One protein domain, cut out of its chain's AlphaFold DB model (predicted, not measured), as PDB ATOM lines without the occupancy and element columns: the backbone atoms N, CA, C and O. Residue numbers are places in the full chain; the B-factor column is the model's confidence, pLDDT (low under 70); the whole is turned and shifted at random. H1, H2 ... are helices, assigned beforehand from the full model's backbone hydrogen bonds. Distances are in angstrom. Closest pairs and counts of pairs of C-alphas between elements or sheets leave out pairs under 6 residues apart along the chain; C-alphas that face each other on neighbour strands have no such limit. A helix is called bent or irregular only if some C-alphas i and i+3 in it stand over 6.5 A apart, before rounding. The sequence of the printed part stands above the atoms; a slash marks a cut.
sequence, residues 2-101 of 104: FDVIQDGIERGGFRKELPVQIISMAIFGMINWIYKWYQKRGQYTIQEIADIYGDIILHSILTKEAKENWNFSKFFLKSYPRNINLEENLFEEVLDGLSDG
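This is residues 2 to 101 of the 104 residues of the protein "YsiA-like protein" of Bacillus sp. OK085 (UniProt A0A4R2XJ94). The chain folds back and forth in a loose zigzag: H2 and H4 run opposite ways side by side, and H6 folds back on the other side of H4 from H2. H1 packs on the beginning of H2, while a long link leads away from H6 to H7, which is set off from the other helices. The printed part has 100 residues with seven named helices, H1 to H7 in order, and no named strand; its class is all helix. It is loose, with a radius of gyration of the C-alphas of 16.3 A and spans of 42 by 33 by 21 A.

H1, residues 2 to 10, touches H2, residues 20 to 32, with residues 20 to 24 of H2 alone; the closest C-alphas, of Phe 2 and Ser 24, are 5.9 A apart. H2 and H3, residues 34 to 37, meet only through their link. H4, residues 46 to 61, is close to H2 but not clearly touching, at a shallow tilt of 16 degrees, opposite ways; the closest C-alphas, of Ile 27 and Ile 57, are 7.4 A apart. H5, residues 64 to 67, touches no helix. H6, residues 70 to 75, touches residues 51 to 58 of H4 at a steep tilt of 46 degrees, closest at the C-alphas of Asp 55 and Phe 75, 5.9 A. H7, residues 90 to 99, is only just apart from H3, at 8.5 A. Every O i to N i+4 pair is within hydrogen-bond range in H1, H2, H4 and H7; H6 has 0 of 2, with 2 of 3 O i to N i+3 pairs, and H3 and H5 are too short for an O i to N i+4 pair.

H1 begins at C-alpha 2 (-29.675, 31.983, 45.535). H2 is 18.0 A long, H4 22.2 A and H7 14.6 A, ending at C-alpha 99 (-33.446, 1.361, 40.639). H6 is only just irregular: C-alphas 71 and 74 are 6.8 A apart.

The two farthest C-alphas, of Trp 70 and Asp 100, are 45.3 A apart. The printed part has no cut; the link from H6 to H7 is long, and residues 39 to 45 and 81 to 93 stand free. Residues 79 to 101 have pLDDT under 70.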
ATOM      1  N   PHE A   2     -29.545  31.074  46.684       96.88
ATOM      2  CA  PHE A   2     -29.675  31.983  45.535       96.88
ATOM      3  C   PHE A   2     -29.020  33.354  45.770       96.88
ATOM      4  O   PHE A   2     -28.164  33.740  44.984       96.88
ATOM      5  N   ASP A   3     -29.314  34.010  46.898       97.81
ATOM      6  CA  ASP A   3     -28.714  35.313  47.234       97.81
ATOM      7  C   ASP A   3     -27.191  35.250  47.399       97.81
ATOM      8  O   ASP A   3     -26.491  36.179  47.028       97.81
ATOM      9  N   VAL A   4     -26.660  34.133  47.907       97.06
ATOM     10  CA  VAL A   4     -25.210  33.937  48.087       97.06
ATOM     11  C   VAL A   4     -24.516  33.801  46.735       97.06
ATOM     12  O   VAL A   4     -23.453  34.377  46.520       97.06
ATOM     13  N   ILE A   5     -25.113  33.042  45.811       97.81
ATOM     14  CA  ILE A   5     -24.580  32.890  44.456       97.81
ATOM     15  C   ILE A   5     -24.684  34.217  43.695       97.81
ATOM     16  O   ILE A   5     -23.718  34.618  43.054       97.81
ATOM     17  N   GLN A   6     -25.813  34.921  43.809       98.25
ATOM     18  CA  GLN A   6     -26.011  36.235  43.196       98.25
ATOM     19  C   GLN A   6     -24.995  37.267  43.719       98.25
ATOM     20  O   GLN A   6     -24.286  37.870  42.920       98.25
ATOM     21  N   ASP A   7     -24.848  37.408  45.041       98.19
ATOM     22  CA  ASP A   7     -23.893  38.337  45.664       98.19
ATOM     23  C   ASP A   7     -22.440  38.003  45.280       98.19
ATOM     24  O   ASP A   7     -21.648  38.891  44.966       98.19
ATOM     25  N   GLY A   8     -22.080  36.718  45.205       96.94
ATOM     26  CA  GLY A   8     -20.751  36.313  44.746       96.94
ATOM     27  C   GLY A   8     -20.476  36.647  43.273       96.94
ATOM     28  O   GLY A   8     -19.340  36.993  42.935       96.94
ATOM     29  N   ILE A   9     -21.495  36.600  42.404       97.75
ATOM     30  CA  ILE A   9     -21.398  37.067  41.009       97.75
ATOM     31  C   ILE A   9     -21.252  38.594  40.972       97.75
ATOM     32  O   ILE A   9     -20.371  39.103  40.278       97.75
ATOM     33  N   GLU A  10     -22.062  39.329  41.736       97.94
ATOM     34  CA  GLU A  10     -22.027  40.800  41.799       97.94
ATOM     35  C   GLU A  10     -20.688  41.334  42.316       97.94
ATOM     36  O   GLU A  10     -20.182  42.342  41.823       97.94
ATOM     37  N   ARG A  11     -20.062  40.618  43.254       96.62
ATOM     38  CA  ARG A  11     -18.713  40.917  43.760       96.62
ATOM     39  C   ARG A  11     -17.588  40.460  42.829       96.62
ATOM     40  O   ARG A  11     -16.421  40.664  43.154       96.62
ATOM     41  N   GLY A  12     -17.907  39.816  41.705       96.25
ATOM     42  CA  GLY A  12     -16.935  39.305  40.733       96.25
ATOM     43  C   GLY A  12     -16.136  38.081  41.199       96.25
ATOM     44  O   GLY A  12     -15.188  37.676  40.525       96.25
ATOM     45  N   GLY A  13     -16.496  37.484  42.340       96.44
ATOM     46  CA  GLY A  13     -15.853  36.275  42.856       96.44
ATOM     47  C   GLY A  13     -16.319  35.008  42.139       96.44
ATOM     48  O   GLY A  13     -15.544  34.062  41.987       96.44
ATOM     49  N   PHE A  14     -17.571  34.990  41.674       97.81
ATOM     50  CA  PHE A  14     -18.166  33.862  40.960       97.81
ATOM     51  C   PHE A  14     -18.336  34.134  39.463       97.81
ATOM     52  O   PHE A  14     -18.481  35.270  39.011       97.81
ATOM     53  N   ARG A  15     -18.315  33.052  38.684       97.81
ATOM     54  CA  ARG A  15     -18.463  33.035  37.229       97.81
ATOM     55  C   ARG A  15     -19.846  33.535  36.808       97.81
ATOM     56  O   ARG A  15     -20.859  32.907  37.106       97.81
ATOM     57  N   LYS A  16     -19.882  34.657  36.088       97.38
ATOM     58  CA  LYS A  16     -21.121  35.337  35.668       97.38
ATOM     59  C   LYS A  16     -21.906  34.606  34.577       97.38
ATOM     60  O   LYS A  16     -23.072  34.912  34.363       97.38
ATOM     61  N   GLU A  17     -21.276  33.679  33.856       97.44
ATOM     62  CA  GLU A  17     -21.929  32.885  32.810       97.44
ATOM     63  C   GLU A  17     -22.827  31.770  33.366       97.44
ATOM     64  O   GLU A  17     -23.523  31.105  32.600       97.44
ATOM     65  N   LEU A  18     -22.811  31.546  34.684       95.94
ATOM     66  CA  LEU A  18     -23.589  30.505  35.338       95.94
ATOM     67  C   LEU A  18     -24.949  31.043  35.817       95.94
ATOM     68  O   LEU A  18     -24.981  31.949  36.651       95.94
ATOM     69  N   PRO A  19     -26.083  30.468  35.375       97.56
ATOM     70  CA  PRO A  19     -27.390  30.855  35.897       97.56
ATOM     71  C   PRO A  19     -27.519  30.523  37.390       97.56
ATOM     72  O   PRO A  19     -27.353  29.367  37.796       97.56
ATOM     73  N   VAL A  20     -27.873  31.525  38.201       97.75
ATOM     74  CA  VAL A  20     -27.991  31.418  39.669       97.75
ATOM     75  C   VAL A  20     -28.889  30.260  40.086       97.75
ATOM     76  O   VAL A  20     -28.553  29.510  41.007       97.75
ATOM     77  N   GLN A  21     -30.022  30.092  39.401       97.50
ATOM     78  CA  GLN A  21     -30.990  29.050  39.715       97.50
ATOM     79  C   GLN A  21     -30.403  27.656  39.496       97.50
ATOM     80  O   GLN A  21     -30.525  26.800  40.368       97.50
ATOM     81  N   ILE A  22     -29.723  27.442  38.367       97.50
ATOM     82  CA  ILE A  22     -29.158  26.140  38.001       97.50
ATOM     83  C   ILE A  22     -28.051  25.739  38.976       97.50
ATOM     84  O   ILE A  22     -28.067  24.623  39.489       97.50
ATOM     85  N   ILE A  23     -27.133  26.653  39.301       97.44
ATOM     86  CA  ILE A  23     -26.047  26.370  40.251       97.44
ATOM     87  C   ILE A  23     -26.576  26.127  41.659       97.44
ATOM     88  O   ILE A  23     -26.148  25.183  42.319       97.44
ATOM     89  N   SER A  24     -27.538  26.933  42.112       97.06
ATOM     90  CA  SER A  24     -28.150  26.738  43.431       97.06
ATOM     91  C   SER A  24     -28.799  25.358  43.536       97.06
ATOM     92  O   SER A  24     -28.590  24.660  44.526       97.06
ATOM     93  N   MET A  25     -29.535  24.938  42.502       96.62
ATOM     94  CA  MET A  25     -30.159  23.613  42.463       96.62
ATOM     95  C   MET A  25     -29.135  22.483  42.359       96.62
ATOM     96  O   MET A  25     -29.305  21.468  43.026       96.62
ATOM     97  N   ALA A  26     -28.048  22.655  41.600       95.38
ATOM     98  CA  ALA A  26     -26.970  21.670  41.537       95.38
ATOM     99  C   ALA A  26     -26.316  21.458  42.915       95.38
ATOM    100  O   ALA A  26     -26.130  20.320  43.342       95.38
ATOM    101  N   ILE A  27     -26.035  22.545  43.647       95.50
ATOM    102  CA  ILE A  27     -25.484  22.474  45.010       95.50
ATOM    103  C   ILE A  27     -26.465  21.783  45.960       95.50
ATOM    104  O   ILE A  27     -26.065  20.897  46.715       95.50
ATOM    105  N   PHE A  28     -27.750  22.141  45.909       94.62
ATOM    106  CA  PHE A  28     -28.763  21.465  46.720       94.62
ATOM    107  C   PHE A  28     -28.868  19.977  46.387       94.62
ATOM    108  O   PHE A  28     -28.911  19.169  47.309       94.62
ATOM    109  N   GLY A  29     -28.851  19.608  45.105       93.00
ATOM    110  CA  GLY A  29     -28.887  18.217  44.660       93.00
ATOM    111  C   GLY A  29     -27.722  17.394  45.214       93.00
ATOM    112  O   GLY A  29     -27.952  16.310  45.746       93.00
ATOM    113  N   MET A  30     -26.500  17.940  45.178       91.00
ATOM    114  CA  MET A  30     -25.318  17.281  45.748       91.00
ATOM    115  C   MET A  30     -25.485  16.995  47.246       91.00
ATOM    116  O   MET A  30     -25.197  15.894  47.705       91.00
ATOM    117  N   ILE A  31     -25.982  17.963  48.019       92.94
ATOM    118  CA  ILE A  31     -26.034  17.857  49.487       92.94
ATOM    119  C   ILE A  31     -27.248  17.050  49.965       92.94
ATOM    120  O   ILE A  31     -27.155  16.309  50.945       92.94
ATOM    121  N   ASN A  32     -28.389  17.178  49.286       91.25
ATOM    122  CA  ASN A  32     -29.666  16.640  49.753       91.25
ATOM    123  C   ASN A  32     -29.643  15.117  49.933       91.25
ATOM    124  O   ASN A  32     -30.370  14.600  50.770       91.25
ATOM    125  N   TRP A  33     -28.809  14.384  49.194       87.12
ATOM    126  CA  TRP A  33     -28.796  12.922  49.262       87.12
ATOM    127  C   TRP A  33     -27.826  12.337  50.291       87.12
ATOM    128  O   TRP A  33     -27.893  11.139  50.559       87.12
ATOM    129  N   ILE A  34     -26.949  13.152  50.893       90.50
ATOM    130  CA  ILE A  34     -25.867  12.662  51.767       90.50
ATOM    131  C   ILE A  34     -26.414  11.775  52.888       90.50
ATOM    132  O   ILE A  34     -25.869  10.708  53.144       90.50
ATOM    133  N   TYR A  35     -27.525  12.156  53.522       85.56
ATOM    134  CA  TYR A  35     -28.083  11.398  54.647       85.56
ATOM    135  C   TYR A  35     -28.533   9.973  54.285       85.56
ATOM    136  O   TYR A  35     -28.655   9.147  55.185       85.56
ATOM    137  N   LYS A  36     -28.803   9.684  53.002       85.94
ATOM    138  CA  LYS A  36     -29.294   8.368  52.569       85.94
ATOM    139  C   LYS A  36     -28.189   7.333  52.432       85.94
ATOM    140  O   LYS A  36     -28.410   6.174  52.753       85.94
ATOM    141  N   TRP A  37     -27.019   7.744  51.951       88.19
ATOM    142  CA  TRP A  37     -25.900   6.838  51.684       88.19
ATOM    143  C   TRP A  37     -24.744   7.008  52.671       88.19
ATOM    144  O   TRP A  37     -23.879   6.137  52.760       88.19
ATOM    145  N   TYR A  38     -24.710   8.101  53.439       91.00
ATOM    146  CA  TYR A  38     -23.666   8.319  54.428       91.00
ATOM    147  C   TYR A  38     -23.732   7.278  55.548       91.00
ATOM    148  O   TYR A  38     -24.725   7.144  56.261       91.00
ATOM    149  N   GLN A  39     -22.611   6.593  55.760       89.88
ATOM    150  CA  GLN A  39     -22.441   5.640  56.846       89.88
ATOM    151  C   GLN A  39     -21.406   6.170  57.836       89.88
ATOM    152  O   GLN A  39     -20.245   6.370  57.492       89.88
ATOM    153  N   LYS A  40     -21.791   6.330  59.110       90.25
ATOM    154  CA  LYS A  40     -20.894   6.850  60.166       90.25
ATOM    155  C   LYS A  40     -19.613   6.022  60.354       90.25
ATOM    156  O   LYS A  40     -18.600   6.562  60.784       90.25
ATOM    157  N   ARG A  41     -19.678   4.713  60.086       91.00
ATOM    158  CA  ARG A  41     -18.536   3.778  60.132       91.00
ATOM    159  C   ARG A  41     -18.030   3.397  58.731       91.00
ATOM    160  O   ARG A  41     -17.338   2.395  58.598       91.00
ATOM    161  N   GLY A  42     -18.432   4.151  57.710       88.94
ATOM    162  CA  GLY A  42     -17.973   3.974  56.339       88.94
ATOM    163  C   GLY A  42     -16.566   4.531  56.126       88.94
ATOM    164  O   GLY A  42     -15.896   4.970  57.059       88.94
ATOM    165  N   GLN A  43     -16.133   4.512  54.869       88.00
ATOM    166  CA  GLN A  43     -14.780   4.912  54.474       88.00
ATOM    167  C   GLN A  43     -14.517   6.409  54.608       88.00
ATOM    168  O   GLN A  43     -13.392   6.800  54.884       88.00
ATOM    169  N   TYR A  44     -15.556   7.220  54.410       88.44
ATOM    170  CA  TYR A  44     -15.469   8.670  54.459       88.44
ATOM    171  C   TYR A  44     -16.185   9.196  55.694       88.44
ATOM    172  O   TYR A  44     -17.332   8.839  55.978       88.44
ATOM    173  N   THR A  45     -15.525  10.092  56.410       92.81
ATOM    174  CA  THR A  45     -16.163  10.918  57.429       92.81
ATOM    175  C   THR A  45     -17.032  11.991  56.773       92.81
ATOM    176  O   THR A  45     -16.819  12.393  55.629       92.81
ATOM    177  N   ILE A  46     -18.015  12.510  57.517       92.56
ATOM    178  CA  ILE A  46     -18.854  13.611  57.024       92.56
ATOM    179  C   ILE A  46     -18.028  14.866  56.708       92.56
ATOM    180  O   ILE A  46     -18.378  15.620  55.805       92.56
ATOM    181  N   GLN A  47     -16.917  15.066  57.426       93.19
ATOM    182  CA  GLN A  47     -16.020  16.190  57.198       93.19
ATOM    183  C   GLN A  47     -15.263  16.033  55.877       93.19
ATOM    184  O   GLN A  47     -15.232  16.976  55.099       93.19
ATOM    185  N   GLU A  48     -14.739  14.841  55.577       92.81
ATOM    186  CA  GLU A  48     -14.075  14.580  54.291       92.81
ATOM    187  C   GLU A  48     -15.035  14.766  53.112       92.81
ATOM    188  O   GLU A  48     -14.666  15.378  52.115       92.81
ATOM    189  N   ILE A  49     -16.287  14.311  53.237       93.44
ATOM    190  CA  ILE A  49     -17.318  14.544  52.212       93.44
ATOM    191  C   ILE A  49     -17.564  16.048  52.029       93.44
ATOM    192  O   ILE A  49     -17.622  16.527  50.896       93.44
ATOM    193  N   ALA A  50     -17.686  16.801  53.127       93.31
ATOM    194  CA  ALA A  50     -17.887  18.247  53.077       93.31
ATOM    195  C   ALA A  50     -16.701  18.977  52.426       93.31
ATOM    196  O   ALA A  50     -16.919  19.873  51.610       93.31
ATOM    197  N   ASP A  51     -15.470  18.569  52.738       93.69
ATOM    198  CA  ASP A  51     -14.250  19.142  52.164       93.69
ATOM    199  C   ASP A  51     -14.161  18.849  50.655       93.69
ATOM    200  O   ASP A  51     -13.891  19.754  49.865       93.69
ATOM    201  N   ILE A  52     -14.480  17.619  50.232       93.69
ATOM    202  CA  ILE A  52     -14.535  17.227  48.813       93.69
ATOM    203  C   ILE A  52     -15.599  18.029  48.060       93.69
ATOM    204  O   ILE A  52     -15.335  18.553  46.978       93.69
ATOM    205  N   TYR A  53     -16.806  18.154  48.611       95.12
ATOM    206  CA  TYR A  53     -17.872  18.914  47.954       95.12
ATOM    207  C   TYR A  53     -17.545  20.404  47.898       95.12
ATOM    208  O   TYR A  53     -17.794  21.040  46.875       95.12
ATOM    209  N   GLY A  54     -16.954  20.955  48.961       94.50
ATOM    210  CA  GLY A  54     -16.460  22.328  48.984       94.50
ATOM    211  C   GLY A  54     -15.455  22.589  47.864       94.50
ATOM    212  O   GLY A  54     -15.621  23.550  47.111       94.50
ATOM    213  N   ASP A  55     -14.473  21.702  47.702       95.44
ATOM    214  CA  ASP A  55     -13.483  21.775  46.626       95.44
ATOM    215  C   ASP A  55     -14.139  21.756  45.236       95.44
ATOM    216  O   ASP A  55     -13.916  22.673  44.441       95.44
ATOM    217  N   ILE A  56     -15.012  20.777  44.966       95.50
ATOM    218  CA  ILE A  56     -15.716  20.640  43.679       95.50
ATOM    219  C   ILE A  56     -16.531  21.901  43.371       95.50
ATOM    220  O   ILE A  56     -16.434  22.470  42.278       95.50
ATOM    221  N   ILE A  57     -17.330  22.360  44.339       96.25
ATOM    222  CA  ILE A  57     -18.201  23.525  44.176       96.25
ATOM    223  C   ILE A  57     -17.359  24.766  43.892       96.25
ATOM    224  O   ILE A  57     -17.617  25.450  42.903       96.25
ATOM    225  N   LEU A  58     -16.329  25.046  44.694       95.81
ATOM    226  CA  LEU A  58     -15.494  26.238  44.526       95.81
ATOM    227  C   LEU A  58     -14.698  26.207  43.218       95.81
ATOM    228  O   LEU A  58     -14.625  27.226  42.525       95.81
ATOM    229  N   HIS A  59     -14.178  25.046  42.811       95.81
ATOM    230  CA  HIS A  59     -13.584  24.880  41.486       95.81
ATOM    231  C   HIS A  59     -14.587  25.149  40.362       95.81
ATOM    232  O   HIS A  59     -14.206  25.702  39.324       95.81
ATOM    233  N   SER A  60     -15.857  24.806  40.562       95.25
ATOM    234  CA  SER A  60     -16.899  25.041  39.570       95.25
ATOM    235  C   SER A  60     -17.387  26.490  39.533       95.25
ATOM    236  O   SER A  60     -17.679  26.968  38.447       95.25
ATOM    237  N   ILE A  61     -17.468  27.232  40.639       97.12
ATOM    238  CA  ILE A  61     -18.128  28.554  40.632       97.12
ATOM    239  C   ILE A  61     -17.168  29.739  40.659       97.12
ATOM    240  O   ILE A  61     -17.554  30.803  40.190       97.12
ATOM    241  N   LEU A  62     -15.945  29.593  41.178       97.75
ATOM    242  CA  LEU A  62     -15.004  30.712  41.270       97.75
ATOM    243  C   LEU A  62     -14.459  31.112  39.892       97.75
ATOM    244  O   LEU A  62     -14.176  30.259  39.041       97.75
ATOM    245  N   THR A  63     -14.254  32.416  39.697       97.50
ATOM    246  CA  THR A  63     -13.477  32.945  38.563       97.50
ATOM    247  C   THR A  63     -12.008  32.524  38.664       97.50
ATOM    248  O   THR A  63     -11.555  32.042  39.705       97.50
ATOM    249  N   LYS A  64     -11.242  32.672  37.577       94.75
ATOM    250  CA  LYS A  64      -9.810  32.323  37.594       94.75
ATOM    251  C   LYS A  64      -9.058  33.209  38.586       94.75
ATOM    252  O   LYS A  64      -8.311  32.703  39.412       94.75
ATOM    253  N   GLU A  65      -9.359  34.499  38.551       94.50
ATOM    254  CA  GLU A  65      -8.789  35.535  39.404       94.50
ATOM    255  C   GLU A  65      -9.139  35.288  40.877       94.50
ATOM    256  O   GLU A  65      -8.284  35.393  41.753       94.50
ATOM    257  N   ALA A  66     -10.385  34.895  41.173       94.81
ATOM    258  CA  ALA A  66     -10.783  34.595  42.541       94.81
ATOM    259  C   ALA A  66     -10.049  33.367  43.098       94.81
ATOM    260  O   ALA A  66      -9.658  33.391  44.260       94.81
ATOM    261  N   LYS A  67      -9.805  32.323  42.295       92.50
ATOM    262  CA  LYS A  67      -9.077  31.114  42.738       92.50
ATOM    263  C   LYS A  67      -7.637  31.389  43.167       92.50
ATOM    264  O   LYS A  67      -7.117  30.661  44.008       92.50
ATOM    265  N   GLU A  68      -7.007  32.427  42.625       90.94
ATOM    266  CA  GLU A  68      -5.648  32.837  43.002       90.94
ATOM    267  C   GLU A  68      -5.594  33.494  44.392       90.94
ATOM    268  O   GLU A  68      -4.523  33.630  44.986       90.94
ATOM    269  N   ASN A  69      -6.745  33.869  44.962       91.00
ATOM    270  CA  ASN A  69      -6.810  34.421  46.305       91.00
ATOM    271  C   ASN A  69      -6.479  33.351  47.357       91.00
ATOM    272  O   ASN A  69      -7.198  32.363  47.536       91.00
ATOM    273  N   TRP A  70      -5.419  33.603  48.129       84.88
ATOM    274  CA  TRP A  70      -4.936  32.708  49.182       84.88
ATOM    275  C   TRP A  70      -6.001  32.358  50.232       84.88
ATOM    276  O   TRP A  70      -5.931  31.279  50.823       84.88
ATOM    277  N   ASN A  71      -7.016  33.206  50.436       88.94
ATOM    278  CA  ASN A  71      -8.125  32.924  51.350       88.94
ATOM    279  C   ASN A  71      -8.902  31.653  50.975       88.94
ATOM    280  O   ASN A  71      -9.455  31.001  51.867       88.94
ATOM    281  N   PHE A  72      -8.935  31.283  49.688       88.44
ATOM    282  CA  PHE A  72      -9.600  30.064  49.230       88.44
ATOM    283  C   PHE A  72      -8.697  28.830  49.242       88.44
ATOM    284  O   PHE A  72      -9.207  27.716  49.226       88.44
ATOM    285  N   SER A  73      -7.375  29.005  49.364       85.94
ATOM    286  CA  SER A  73      -6.404  27.899  49.335       85.94
ATOM    287  C   SER A  73      -6.681  26.801  50.365       85.94
ATOM    288  O   SER A  73      -6.389  25.635  50.119       85.94
ATOM    289  N   LYS A  74      -7.272  27.160  51.511       88.06
ATOM    290  CA  LYS A  74      -7.637  26.220  52.579       88.06
ATOM    291  C   LYS A  74      -8.810  25.300  52.226       88.06
ATOM    292  O   LYS A  74      -8.983  24.298  52.903       88.06
ATOM    293  N   PHE A  75      -9.615  25.665  51.229       89.38
ATOM    294  CA  PHE A  75     -10.757  24.870  50.778       89.38
ATOM    295  C   PHE A  75     -10.411  23.964  49.594       89.38
ATOM    296  O   PHE A  75     -11.233  23.134  49.225       89.38
ATOM    297  N   PHE A  76      -9.224  24.124  48.999       92.06
ATOM    298  CA  PHE A  76      -8.781  23.274  47.903       92.06
ATOM    299  C   PHE A  76      -8.010  22.063  48.425       92.06
ATOM    300  O   PHE A  76      -7.079  22.188  49.231       92.06
ATOM    301  N   LEU A  77      -8.381  20.881  47.942       90.62
ATOM    302  CA  LEU A  77      -7.719  19.633  48.294       90.62
ATOM    303  C   LEU A  77      -6.307  19.602  47.694       90.62
ATOM    304  O   LEU A  77      -6.107  19.813  46.502       90.62
ATOM    305  N   LYS A  78      -5.301  19.314  48.528       81.81
ATOM    306  CA  LYS A  78      -3.887  19.287  48.103       81.81
ATOM    307  C   LYS A  78      -3.497  17.975  47.418       81.81
ATOM    308  O   LYS A  78      -2.717  17.986  46.473       81.81
ATOM    309  N   SER A  79      -4.032  16.857  47.900       68.88
ATOM    310  CA  SER A  79      -4.063  15.552  47.237       68.88
ATOM    311  C   SER A  79      -4.926  14.600  48.068       68.88
ATOM    312  O   SER A  79      -4.915  14.666  49.298       68.88
ATOM    313  N   TYR A  80      -5.677  13.714  47.411       57.44
ATOM    314  CA  TYR A  80      -6.318  12.592  48.093       57.44
ATOM    315  C   TYR A  80      -5.319  11.424  48.159       57.44
ATOM    316  O   TYR A  80      -4.767  11.056  47.113       57.44
ATOM    317  N   PRO A  81      -5.032  10.834  49.337       51.88
ATOM    318  CA  PRO A  81      -4.208   9.636  49.406       51.88
ATOM    319  C   PRO A  81      -4.936   8.503  48.675       51.88
ATOM    320  O   PRO A  81      -5.969   8.005  49.115       51.88
ATOM    321  N   ARG A  82      -4.403   8.115  47.512       48.41
ATOM    322  CA  ARG A  82      -4.937   7.037  46.677       48.41
ATOM    323  C   ARG A  82      -4.808   5.716  47.444       48.41
ATOM    324  O   ARG A  82      -3.741   5.108  47.439       48.41
ATOM    325  N   ASN A  83      -5.871   5.268  48.104       47.38
ATOM    326  CA  ASN A  83      -5.945   3.891  48.579       47.38
ATOM    327  C   ASN A  83      -6.431   3.041  47.396       47.38
ATOM    328  O   ASN A  83      -7.611   3.038  47.072       47.38
ATOM    329  N   ILE A  84      -5.491   2.408  46.687       48.62
ATOM    330  CA  ILE A  84      -5.701   1.705  45.401       48.62
ATOM    331  C   ILE A  84      -6.548   0.419  45.549       48.62
ATOM    332  O   ILE A  84      -6.892  -0.211  44.559       48.62
ATOM    333  N   ASN A  85      -6.942   0.044  46.766       45.06
ATOM    334  CA  ASN A  85      -7.606  -1.228  47.042       45.06
ATOM    335  C   ASN A  85      -9.077  -1.053  47.419       45.06
ATOM    336  O   ASN A  85      -9.453  -1.443  48.519       45.06
ATOM    337  N   LEU A  86      -9.902  -0.451  46.563       51.12
ATOM    338  CA  LEU A  86     -11.354  -0.468  46.748       51.12
ATOM    339  C   LEU A  86     -12.044  -0.662  45.400       51.12
ATOM    340  O   LEU A  86     -11.861   0.120  44.472       51.12
ATOM    341  N   GLU A  87     -12.737  -1.791  45.327       49.69
ATOM    342  CA  GLU A  87     -13.187  -2.491  44.133       49.69
ATOM    343  C   GLU A  87     -14.203  -1.731  43.276       49.69
ATOM    344  O   GLU A  87     -14.982  -0.905  43.752       49.69
ATOM    345  N   GLU A  88     -14.230  -2.126  42.003       51.19
ATOM    346  CA  GLU A  88     -15.108  -1.716  40.899       51.19
ATOM    347  C   GLU A  88     -16.626  -1.871  41.163       51.19
ATOM    348  O   GLU A  88     -17.424  -1.584  40.280       51.19
ATOM    349  N   ASN A  89     -17.056  -2.257  42.370       51.38
ATOM    350  CA  ASN A  89     -18.440  -2.640  42.680       51.38
ATOM    351  C   ASN A  89     -19.272  -1.570  43.413       51.38
ATOM    352  O   ASN A  89     -20.484  -1.721  43.534       51.38
ATOM    353  N   LEU A  90     -18.666  -0.470  43.885       55.91
ATOM    354  CA  LEU A  90     -19.398   0.522  44.692       55.91
ATOM    355  C   LEU A  90     -20.366   1.382  43.861       55.91
ATOM    356  O   LEU A  90     -21.389   1.836  44.366       55.91
ATOM    357  N   PHE A  91     -20.030   1.642  42.594       53.56
ATOM    358  CA  PHE A  91     -20.888   2.422  41.698       53.56
ATOM    359  C   PHE A  91     -22.120   1.614  41.274       53.56
ATOM    360  O   PHE A  91     -23.215   2.165  41.257       53.56
ATOM    361  N   GLU A  92     -21.950   0.317  41.010       54.62
ATOM    362  CA  GLU A  92     -23.044  -0.591  40.646       54.62
ATOM    363  C   GLU A  92     -23.981  -0.857  41.837       54.62
ATOM    364  O   GLU A  92     -25.187  -0.749  41.672       54.62
ATOM    365  N   GLU A  93     -23.477  -1.052  43.067       58.03
ATOM    366  CA  GLU A  93     -24.344  -1.164  44.263       58.03
ATOM    367  C   GLU A  93     -25.180   0.102  44.518       58.03
ATOM    368  O   GLU A  93     -26.344   0.026  44.923       58.03
ATOM    369  N   VAL A  94     -24.597   1.285  44.286       58.97
ATOM    370  CA  VAL A  94     -25.317   2.560  44.413       58.97
ATOM    371  C   VAL A  94     -26.369   2.701  43.312       58.97
ATOM    372  O   VAL A  94     -27.459   3.192  43.594       58.97
ATOM    373  N   LEU A  95     -26.077   2.275  42.080       57.12
ATOM    374  CA  LEU A  95     -27.016   2.335  40.956       57.12
ATOM    375  C   LEU A  95     -28.149   1.303  41.071       57.12
ATOM    376  O   LEU A  95     -29.306   1.669  40.861       57.12
ATOM    377  N   ASP A  96     -27.856   0.073  41.496       55.62
ATOM    378  CA  ASP A  96     -28.862  -0.959  41.780       55.62
ATOM    379  C   ASP A  96     -29.807  -0.487  42.893       55.62
ATOM    380  O   ASP A  96     -31.030  -0.503  42.731       55.62
ATOM    381  N   GLY A  97     -29.257   0.089  43.968       54.78
ATOM    382  CA  GLY A  97     -30.038   0.699  45.047       54.78
ATOM    383  C   GLY A  97     -30.883   1.914  44.631       54.78
ATOM    384  O   GLY A  97     -31.837   2.259  45.332       54.78
ATOM    385  N   LEU A  98     -30.569   2.570  43.506       54.00
ATOM    386  CA  LEU A  98     -31.360   3.670  42.935       54.00
ATOM    387  C   LEU A  98     -32.510   3.179  42.039       54.00
ATOM    388  O   LEU A  98     -33.482   3.915  41.853       54.00
ATOM    389  N   SER A  99     -32.426   1.954  41.513       54.72
ATOM    390  CA  SER A  99     -33.446   1.361  40.639       54.72
ATOM    391  C   SER A  99     -34.668   0.807  41.391       54.72
ATOM    392  O   SER A  99     -35.774   0.825  40.852       54.72
ATOM    393  N   ASP A 100     -34.505   0.438  42.666       50.62
ATOM    394  CA  ASP A 100     -35.523  -0.257  43.471       50.62
ATOM    395  C   ASP A 100     -36.486   0.657  44.273       50.62
ATOM    396  O   ASP A 100     -37.111   0.216  45.238       50.62
ATOM    397  N   GLY A 101     -36.689   1.919  43.864       52.12
ATOM    398  CA  GLY A 101     -37.853   2.705  44.332       52.12
ATOM    399  C   GLY A 101     -37.585   4.068  44.974       52.12
ATOM    400  O   GLY A 101     -38.214   4.411  45.971       52.12
TER     401      GLY A 101